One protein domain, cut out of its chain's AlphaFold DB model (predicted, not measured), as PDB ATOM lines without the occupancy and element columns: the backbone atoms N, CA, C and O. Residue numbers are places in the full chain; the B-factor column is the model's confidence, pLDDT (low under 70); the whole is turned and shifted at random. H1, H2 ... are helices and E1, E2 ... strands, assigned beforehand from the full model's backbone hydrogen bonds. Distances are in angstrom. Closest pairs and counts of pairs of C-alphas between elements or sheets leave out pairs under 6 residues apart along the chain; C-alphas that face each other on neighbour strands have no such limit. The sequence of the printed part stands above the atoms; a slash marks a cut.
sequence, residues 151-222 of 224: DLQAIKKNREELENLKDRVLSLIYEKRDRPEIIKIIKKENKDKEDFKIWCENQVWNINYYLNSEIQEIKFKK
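This is residues 151 to 222 of the 224 residues of an uncharacterized protein of SAR116 cluster bacterium (UniProt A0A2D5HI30). A sheet of three strands has two helices over one face and its other face bare. The long helix H1 runs slantwise over E2 and E3 and makes the longest axis; the chain then folds back into the shorter H2, which covers E1. The printed part has 72 residues with two named helices, then three strands, in the order H1 H2 E1 E2 E3. The sheet, E1 - E2 - E3, is an antiparallel meander, each strand the neighbour of the one before, in a mixed class of helices and strands. It is compact, with a radius of gyration of the C-alphas of 12.2 A, and elongated, spanning 38 by 20 by 20 A.

Start with H1, residues 151 to 174, and H2, residues 179 to 189, a helical hairpin. With its residues 169 to 173 alone H1 touches H2, closest at the C-alphas of Leu 172 and Ile 182, 6.4 A, at a steep tilt of 41 degrees, opposite ways. In both, every O i to N i+4 pair is within hydrogen-bond range. Next come E1, residues 197 to 201, E2, 204 to 211, and E3, 214 to 221. Look for N 199 and O 206 at 3.1 A between E1 and E2, and N 207 and O 218 at 3.0 A between E2 and E3. H1 is on this sheet, at a height of 8.4 A; its closest C-alphas to E3 are Leu 162 and Ile 218, 6.3 A. H2 is on the same face, at 8.9 A; Ile 183 and Ile 198 are its closest C-alphas to E1, 6.4 A.

Find C-alpha 151 at (-3.167, -70.468, -97.613); from there H1 runs 34.7 A to C-alpha 174. E2 spans 22.6 A, and E3 runs 23.6 A to C-alpha 221 at (6.190, -55.815, -120.407).

The farthest C-alphas, of Asp 151 and Lys 176, are 38.2 A apart. The printed part has no cut and no long link. Confidence is under 70 at residues 151, 152 and 154.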
ATOM      1  N   ASP A 151      -3.125 -70.454 -96.151       61.97
ATOM      2  CA  ASP A 151      -3.167 -70.468 -97.613       61.97
ATOM      3  C   ASP A 151      -3.164 -69.043 -98.181       61.97
ATOM      4  O   ASP A 151      -2.386 -68.722 -99.085       61.97
ATOM      5  N   LEU A 152      -3.926 -68.124 -97.579       69.00
ATOM      6  CA  LEU A 152      -3.905 -66.703 -97.940       69.00
ATOM      7  C   LEU A 152      -2.535 -66.048 -97.717       69.00
ATOM      8  O   LEU A 152      -2.114 -65.214 -98.527       69.00
ATOM      9  N   GLN A 153      -1.825 -66.394 -96.640       73.00
ATOM     10  CA  GLN A 153      -0.469 -65.892 -96.398       73.00
ATOM     11  C   GLN A 153       0.546 -66.465 -97.392       73.00
ATOM     12  O   GLN A 153       1.377 -65.710 -97.908       73.00
ATOM     13  N   ALA A 154       0.462 -67.758 -97.714       69.94
ATOM     14  CA  ALA A 154       1.316 -68.395 -98.712       69.94
ATOM     15  C   ALA A 154       1.120 -67.767-100.102       69.94
ATOM     16  O   ALA A 154       2.095 -67.384-100.749       69.94
ATOM     17  N   ILE A 155      -0.133 -67.546-100.523       74.75
ATOM     18  CA  ILE A 155      -0.460 -66.884-101.797       74.75
ATOM     19  C   ILE A 155       0.099 -65.455-101.840       74.75
ATOM     20  O   ILE A 155       0.700 -65.052-102.841       74.75
ATOM     21  N   LYS A 156      -0.064 -64.673-100.761       80.00
ATOM     22  CA  LYS A 156       0.472 -63.301-100.681       80.00
ATOM     23  C   LYS A 156       1.994 -63.282-100.798       80.00
ATOM     24  O   LYS A 156       2.521 -62.509-101.596       80.00
ATOM     25  N   LYS A 157       2.681 -64.155-100.058       83.31
ATOM     26  CA  LYS A 157       4.142 -64.269-100.086       83.31
ATOM     27  C   LYS A 157       4.654 -64.664-101.475       83.31
ATOM     28  O   LYS A 157       5.590 -64.050-101.979       83.31
ATOM     29  N   ASN A 158       4.002 -65.624-102.131       82.75
ATOM     30  CA  ASN A 158       4.370 -66.055-103.483       82.75
ATOM     31  C   ASN A 158       4.222 -64.920-104.502       82.75
ATOM     32  O   ASN A 158       5.087 -64.714-105.354       82.75
ATOM     33  N   ARG A 159       3.138 -64.144-104.391       84.06
ATOM     34  CA  ARG A 159       2.902 -62.985-105.253       84.06
ATOM     35  C   ARG A 159       3.957 -61.897-105.053       84.06
ATOM     36  O   ARG A 159       4.411 -61.313-106.031       84.06
ATOM     37  N   GLU A 160       4.357 -61.646-103.810       88.81
ATOM     38  CA  GLU A 160       5.418 -60.693-103.479       88.81
ATOM     39  C   GLU A 160       6.779 -61.135-104.042       88.81
ATOM     40  O   GLU A 160       7.495 -60.326-104.630       88.81
ATOM     41  N   GLU A 161       7.117 -62.426-103.962       87.75
ATOM     42  CA  GLU A 161       8.336 -62.965-104.582       87.75
ATOM     43  C   GLU A 161       8.361 -62.771-106.108       87.75
ATOM     44  O   GLU A 161       9.391 -62.382-106.667       87.75
ATOM     45  N   LEU A 162       7.235 -63.004-106.789       88.62
ATOM     46  CA  LEU A 162       7.121 -62.790-108.235       88.62
ATOM     47  C   LEU A 162       7.245 -61.307-108.620       88.62
ATOM     48  O   LEU A 162       7.909 -60.989-109.610       88.62
ATOM     49  N   GLU A 163       6.649 -60.400-107.843       89.56
ATOM     50  CA  GLU A 163       6.792 -58.954-108.059       89.56
ATOM     51  C   GLU A 163       8.236 -58.487-107.818       89.56
ATOM     52  O   GLU A 163       8.792 -57.780-108.656       89.56
ATOM     53  N   ASN A 164       8.909 -58.986-106.776       92.06
ATOM     54  CA  ASN A 164      10.326 -58.700-106.532       92.06
ATOM     55  C   ASN A 164      11.223 -59.158-107.699       92.06
ATOM     56  O   ASN A 164      12.157 -58.454-108.091       92.06
ATOM     57  N   LEU A 165      10.934 -60.320-108.303       91.81
ATOM     58  CA  LEU A 165      11.648 -60.800-109.493       91.81
ATOM     59  C   LEU A 165      11.405 -59.915-110.717       91.81
ATOM     60  O   LEU A 165      12.337 -59.630-111.476       91.81
ATOM     61  N   LYS A 166      10.167 -59.460-110.909       91.38
ATOM     62  CA  LYS A 166       9.820 -58.506-111.963       91.38
ATOM     63  C   LYS A 166      10.562 -57.184-111.774       91.38
ATOM     64  O   LYS A 166      11.182 -56.711-112.727       91.38
ATOM     65  N   ASP A 167      10.570 -56.630-110.568       92.19
ATOM     66  CA  ASP A 167      11.275 -55.385-110.257       92.19
ATOM     67  C   ASP A 167      12.782 -55.524-110.468       92.19
ATOM     68  O   ASP A 167      13.420 -54.635-111.038       92.19
ATOM     69  N   ARG A 168      13.349 -56.686-110.125       94.06
ATOM     70  CA  ARG A 168      14.756 -56.997-110.389       94.06
ATOM     71  C   ARG A 168      15.075 -57.041-111.883       94.06
ATOM     72  O   ARG A 168      16.090 -56.496-112.316       94.06
ATOM     73  N   VAL A 169      14.216 -57.647-112.699       90.44
ATOM     74  CA  VAL A 169      14.380 -57.627-114.162       90.44
ATOM     75  C   VAL A 169      14.259 -56.202-114.701       90.44
ATOM     76  O   VAL A 169      15.078 -55.792-115.525       90.44
ATOM     77  N   LEU A 170      13.279 -55.427-114.229       91.19
ATOM     78  CA  LEU A 170      13.107 -54.031-114.629       91.19
ATOM     79  C   LEU A 170      14.334 -53.187-114.269       91.19
ATOM     80  O   LEU A 170      14.784 -52.407-115.109       91.19
ATOM     81  N   SER A 171      14.930 -53.379-113.087       93.25
ATOM     82  CA  SER A 171      16.145 -52.667-112.674       93.25
ATOM     83  C   SER A 171      17.300 -52.920-113.647       93.25
ATOM     84  O   SER A 171      17.939 -51.976-114.108       93.25
ATOM     85  N   LEU A 172      17.517 -54.178-114.043       92.31
ATOM     86  CA  LEU A 172      18.567 -54.536-114.999       92.31
ATOM     87  C   LEU A 172      18.297 -53.963-116.401       92.31
ATOM     88  O   LEU A 172      19.228 -53.567-117.105       92.31
ATOM     89  N   ILE A 173      17.026 -53.853-116.801       89.75
ATOM     90  CA  ILE A 173      16.642 -53.165-118.041       89.75
ATOM     91  C   ILE A 173      16.975 -51.667-117.961       89.75
ATOM     92  O   ILE A 173      17.459 -51.098-118.943       89.75
ATOM     93  N   TYR A 174      16.742 -51.016-116.817       90.38
ATOM     94  CA  TYR A 174      17.107 -49.609-116.606       90.38
ATOM     95  C   TYR A 174      18.625 -49.388-116.596       90.38
ATOM     96  O   TYR A 174      19.093 -48.380-117.124       90.38
ATOM     97  N   GLU A 175      19.397 -50.359-116.103       92.44
ATOM     98  CA  GLU A 175      20.864 -50.395-116.199       92.44
ATOM     99  C   GLU A 175      21.388 -50.593-117.637       92.44
ATOM    100  O   GLU A 175      22.599 -50.598-117.851       92.44
ATOM    101  N   LYS A 176      20.503 -50.731-118.635       90.69
ATOM    102  CA  LYS A 176      20.836 -50.992-120.048       90.69
ATOM    103  C   LYS A 176      21.588 -52.313-120.271       90.69
ATOM    104  O   LYS A 176      22.319 -52.435-121.254       90.69
ATOM    105  N   ARG A 177      21.384 -53.303-119.394       89.81
ATOM    106  CA  ARG A 177      21.869 -54.677-119.595       89.81
ATOM    107  C   ARG A 177      21.210 -55.281-120.829       89.81
ATOM    108  O   ARG A 177      20.042 -55.004-121.124       89.81
ATOM    109  N   ASP A 178      21.944 -56.121-121.549       91.69
ATOM    110  CA  ASP A 178      21.372 -56.834-122.685       91.69
ATOM    111  C   ASP A 178      20.485 -58.010-122.222       91.69
ATOM    112  O   ASP A 178      20.543 -58.474-121.081       91.69
ATOM    113  N   ARG A 179      19.590 -58.486-123.098       88.44
ATOM    114  CA  ARG A 179      18.648 -59.560-122.728       88.44
ATOM    115  C   ARG A 179      19.362 -60.850-122.286       88.44
ATOM    116  O   ARG A 179      18.929 -61.417-121.280       88.44
ATOM    117  N   PRO A 180      20.404 -61.342-122.990       91.94
ATOM    118  CA  PRO A 180      21.129 -62.539-122.565       91.94
ATOM    119  C   PRO A 180      21.783 -62.396-121.185       91.94
ATOM    120  O   PRO A 180      21.741 -63.339-120.392       91.94
ATOM    121  N   GLU A 181      22.351 -61.232-120.870       93.06
ATOM    122  CA  GLU A 181      22.970 -60.939-119.579       93.06
ATOM    123  C   GLU A 181      21.929 -60.898-118.458       93.06
ATOM    124  O   GLU A 181      22.136 -61.544-117.431       93.06
ATOM    125  N   ILE A 182      20.777 -60.250-118.677       91.56
ATOM    126  CA  ILE A 182      19.654 -60.252-117.723       91.56
ATOM    127  C   ILE A 182      19.228 -61.688-117.402       91.56
ATOM    128  O   ILE A 182      19.178 -62.074-116.235       91.56
ATOM    129  N   ILE A 183      18.976 -62.508-118.430       92.38
ATOM    130  CA  ILE A 183      18.577 -63.915-118.260       92.38
ATOM    131  C   ILE A 183      19.622 -64.679-117.442       92.38
ATOM    132  O   ILE A 183      19.270 -65.440-116.541       92.38
ATOM    133  N   LYS A 184      20.909 -64.477-117.736       94.19
ATOM    134  CA  LYS A 184      22.010 -65.149-117.041       94.19
ATOM    135  C   LYS A 184      22.098 -64.744-115.568       94.19
ATOM    136  O   LYS A 184      22.292 -65.617-114.725       94.19
ATOM    137  N   ILE A 185      21.959 -63.452-115.261       94.38
ATOM    138  CA  ILE A 185      21.981 -62.929-113.888       94.38
ATOM    139  C   ILE A 185      20.813 -63.513-113.094       94.38
ATOM    140  O   ILE A 185      21.042 -64.158-112.075       94.38
ATOM    141  N   ILE A 186      19.587 -63.385-113.604       94.12
ATOM    142  CA  ILE A 186      18.384 -63.839-112.897       94.12
ATOM    143  C   ILE A 186      18.393 -65.353-112.670       94.12
ATOM    144  O   ILE A 186      18.087 -65.804-111.568       94.12
ATOM    145  N   LYS A 187      18.803 -66.151-113.669       93.00
ATOM    146  CA  LYS A 187      18.958 -67.605-113.492       93.00
ATOM    147  C   LYS A 187      19.988 -67.950-112.420       93.00
ATOM    148  O   LYS A 187      19.787 -68.897-111.672       93.00
ATOM    149  N   LYS A 188      21.090 -67.199-112.339       93.62
ATOM    150  CA  LYS A 188      22.124 -67.419-111.321       93.62
ATOM    151  C   LYS A 188      21.629 -67.050-109.921       93.62
ATOM    152  O   LYS A 188      21.931 -67.776-108.980       93.62
ATOM    153  N   GLU A 189      20.889 -65.948-109.794       93.00
ATOM    154  CA  GLU A 189      20.283 -65.491-108.534       93.00
ATOM    155  C   GLU A 189      19.195 -66.458-108.026       93.00
ATOM    156  O   GLU A 189      18.975 -66.537-106.824       93.00
ATOM    157  N   ASN A 190      18.566 -67.241-108.914       92.25
ATOM    158  CA  ASN A 190      17.446 -68.141-108.599       92.25
ATOM    159  C   ASN A 190      17.743 -69.625-108.869       92.25
ATOM    160  O   ASN A 190      16.831 -70.413-109.100       92.25
ATOM    161  N   LYS A 191      19.017 -70.022-108.840       89.88
ATOM    162  CA  LYS A 191      19.451 -71.405-109.115       89.88
ATOM    163  C   LYS A 191      18.854 -72.452-108.162       89.88
ATOM    164  O   LYS A 191      18.829 -73.627-108.505       89.88
ATOM    165  N   ASP A 192      18.431 -72.021-106.975       90.25
ATOM    166  CA  ASP A 192      17.921 -72.888-105.913       90.25
ATOM    167  C   ASP A 192      16.397 -73.101-106.031       90.25
ATOM    168  O   ASP A 192      15.830 -73.903-105.294       90.25
ATOM    169  N   LYS A 193      15.723 -72.398-106.959       87.56
ATOM    170  CA  LYS A 193      14.295 -72.588-107.250       87.56
ATOM    171  C   LYS A 193      14.108 -73.753-108.224       87.56
ATOM    172  O   LYS A 193      14.753 -73.813-109.272       87.56
ATOM    173  N   GLU A 194      13.193 -74.652-107.881       88.44
ATOM    174  CA  GLU A 194      12.874 -75.831-108.682       88.44
ATOM    175  C   GLU A 194      12.307 -75.427-110.050       88.44
ATOM    176  O   GLU A 194      11.397 -74.599-110.149       88.44
ATOM    177  N   ASP A 195      12.877 -75.997-111.116       88.19
ATOM    178  CA  ASP A 195      12.422 -75.809-112.498       88.19
ATOM    179  C   ASP A 195      12.303 -74.340-112.956       88.19
ATOM    180  O   ASP A 195      11.523 -74.005-113.852       88.19
ATOM    181  N   PHE A 196      13.124 -73.455-112.382       92.50
ATOM    182  CA  PHE A 196      13.115 -72.027-112.689       92.50
ATOM    183  C   PHE A 196      13.412 -71.739-114.168       92.50
ATOM    184  O   PHE A 196      14.480 -72.068-114.703       92.50
ATOM    185  N   LYS A 197      12.498 -71.029-114.835       91.00
ATOM    186  CA  LYS A 197      12.659 -70.565-116.216       91.00
ATOM    187  C   LYS A 197      12.375 -69.075-116.308       91.00
ATOM    188  O   LYS A 197      11.439 -68.540-115.726       91.00
ATOM    189  N   ILE A 198      13.192 -68.416-117.119       92.81
ATOM    190  CA  ILE A 198      13.007 -67.031-117.534       92.81
ATOM    191  C   ILE A 198      13.333 -66.924-119.017       92.81
ATOM    192  O   ILE A 198      14.350 -67.457-119.479       92.81
ATOM    193  N   TRP A 199      12.466 -66.242-119.756       91.88
ATOM    194  CA  TRP A 199      12.655 -65.958-121.173       91.88
ATOM    195  C   TRP A 199      11.932 -64.669-121.569       91.88
ATOM    196  O   TRP A 199      11.041 -64.184-120.869       91.88
ATOM    197  N   CYS A 200      12.344 -64.091-122.698       86.75
ATOM    198  CA  CYS A 200      11.741 -62.886-123.249       86.75
ATOM    199  C   CYS A 200      11.280 -63.149-124.683       86.75
ATOM    200  O   CYS A 200      12.104 -63.406-125.560       86.75
ATOM    201  N   GLU A 201       9.977 -63.045-124.922       84.00
ATOM    202  CA  GLU A 201       9.346 -63.218-126.232       84.00
ATOM    203  C   GLU A 201       8.551 -61.963-126.569       84.00
ATOM    204  O   GLU A 201       7.747 -61.498-125.767       84.00
ATOM    205  N   ASN A 202       8.765 -61.377-127.751       83.50
ATOM    206  CA  ASN A 202       8.018 -60.195-128.206       83.50
ATOM    207  C   ASN A 202       7.981 -59.039-127.179       83.50
ATOM    208  O   ASN A 202       6.949 -58.398-126.981       83.50
ATOM    209  N   GLN A 203       9.117 -58.783-126.516       83.12
ATOM    210  CA  GLN A 203       9.273 -57.790-125.436       83.12
ATOM    211  C   GLN A 203       8.459 -58.078-124.157       83.12
ATOM    212  O   GLN A 203       8.406 -57.233-123.263       83.12
ATOM    213  N   VAL A 204       7.853 -59.261-124.048       86.25
ATOM    214  CA  VAL A 204       7.243 -59.788-122.823       86.25
ATOM    215  C   VAL A 204       8.277 -60.627-122.096       86.25
ATOM    216  O   VAL A 204       8.865 -61.532-122.685       86.25
ATOM    217  N   TRP A 205       8.488 -60.338-120.822       88.12
ATOM    218  CA  TRP A 205       9.253 -61.180-119.917       88.12
ATOM    219  C   TRP A 205       8.321 -62.172-119.242       88.12
ATOM    220  O   TRP A 205       7.264 -61.791-118.739       88.12
ATOM    221  N   ASN A 206       8.731 -63.435-119.250       91.38
ATOM    222  CA  ASN A 206       8.035 -64.534-118.604       91.38
ATOM    223  C   ASN A 206       8.987 -65.149-117.582       91.38
ATOM    224  O   ASN A 206      10.145 -65.427-117.913       91.38
ATOM    225  N   ILE A 207       8.503 -65.346-116.361       89.81
ATOM    226  CA  ILE A 207       9.233 -66.016-115.287       89.81
ATOM    227  C   ILE A 207       8.299 -67.056-114.688       89.81
ATOM    228  O   ILE A 207       7.164 -66.721-114.345       89.81
ATOM    229  N   ASN A 208       8.771 -68.293-114.553       91.44
ATOM    230  CA  ASN A 208       8.065 -69.313-113.792       91.44
ATOM    231  C   ASN A 208       9.010 -70.244-113.029       91.44
ATOM    232  O   ASN A 208      10.198 -70.339-113.340       91.44
ATOM    233  N   TYR A 209       8.474 -70.883-111.995       86.12
ATOM    234  CA  TYR A 209       9.139 -71.916-111.199       86.12
ATOM    235  C   TYR A 209       8.094 -72.755-110.459       86.12
ATOM    236  O   TYR A 209       6.934 -72.347-110.354       86.12
ATOM    237  N   TYR A 210       8.504 -73.913-109.944       83.81
ATOM    238  CA  TYR A 210       7.645 -74.753-109.113       83.81
ATOM    239  C   TYR A 210       7.778 -74.401-107.635       83.81
ATOM    240  O   TYR A 210       8.877 -74.171-107.123       83.81
ATOM    241  N   LEU A 211       6.642 -74.374-106.943       80.44
ATOM    242  CA  LEU A 211       6.565 -74.266-105.492       80.44
ATOM    243  C   LEU A 211       5.368 -75.077-105.003       80.44
ATOM    244  O   LEU A 211       4.265 -74.889-105.506       80.44
ATOM    245  N   ASN A 212       5.581 -75.971-104.033       78.19
ATOM    246  CA  ASN A 212       4.535 -76.843-103.479       78.19
ATOM    247  C   ASN A 212       3.742 -77.602-104.562       78.19
ATOM    248  O   ASN A 212       2.522 -77.689-104.498       78.19
ATOM    249  N   SER A 213       4.440 -78.121-105.578       73.88
ATOM    250  CA  SER A 213       3.841 -78.834-106.722       73.88
ATOM    251  C   SER A 213       2.931 -77.989-107.632       73.88
ATOM    252  O   SER A 213       2.307 -78.541-108.537       73.88
ATOM    253  N   GLU A 214       2.921 -76.663-107.478       78.69
ATOM    254  CA  GLU A 214       2.216 -75.728-108.359       78.69
ATOM    255  C   GLU A 214       3.180 -74.829-109.141       78.69
ATOM    256  O   GLU A 214       4.249 -74.444-108.657       78.69
ATOM    257  N   ILE A 215       2.782 -74.452-110.360       84.50
ATOM    258  CA  ILE A 215       3.540 -73.519-111.198       84.50
ATOM    259  C   ILE A 215       3.194 -72.088-110.787       84.50
ATOM    260  O   ILE A 215       2.066 -71.634-110.965       84.50
ATOM    261  N   GLN A 216       4.197 -71.356-110.315       87.12
ATOM    262  CA  GLN A 216       4.115 -69.918-110.084       87.12
ATOM    263  C   GLN A 216       4.580 -69.192-111.350       87.12
ATOM    264  O   GLN A 216       5.657 -69.494-111.864       87.12
ATOM    265  N   GLU A 217       3.798 -68.243-111.874       89.94
ATOM    266  CA  GLU A 217       4.114 -67.533-113.121       89.94
ATOM    267  C   GLU A 217       3.837 -66.027-113.019       89.94
ATOM    268  O   GLU A 217       2.803 -65.598-112.509       89.94
ATOM    269  N   ILE A 218       4.736 -65.217-113.586       90.06
ATOM    270  CA  ILE A 218       4.487 -63.799-113.859       90.06
ATOM    271  C   ILE A 218       4.885 -63.442-115.293       90.06
ATOM    272  O   ILE A 218       5.927 -63.861-115.808       90.06
ATOM    273  N   LYS A 219       4.039 -62.631-115.934       90.88
ATOM    274  CA  LYS A 219       4.241 -62.101-117.284       90.88
ATOM    275  C   LYS A 219       4.135 -60.586-117.257       90.88
ATOM    276  O   LYS A 219       3.150 -60.046-116.758       90.88
ATOM    277  N   PHE A 220       5.120 -59.889-117.810       88.75
ATOM    278  CA  PHE A 220       5.108 -58.427-117.837       88.75
ATOM    279  C   PHE A 220       5.847 -57.856-119.046       88.75
ATOM    280  O   PHE A 220       6.736 -58.475-119.626       88.75
ATOM    281  N   LYS A 221       5.471 -56.636-119.428       87.12
ATOM    282  CA  LYS A 221       6.190 -55.815-120.407       87.12
ATOM    283  C   LYS A 221       6.789 -54.615-119.691       87.12
ATOM    284  O   LYS A 221       6.258 -54.164-118.679       87.12
ATOM    285  N   LYS A 222       7.868 -54.067-120.247       74.88
ATOM    286  CA  LYS A 222       8.313 -52.727-119.867       74.88
ATOM    287  C   LYS A 222       7.214 -51.739-120.274       74.88
ATOM    288  O   LYS A 222       6.893 -51.660-121.460       74.88
TER     289      LYS A 222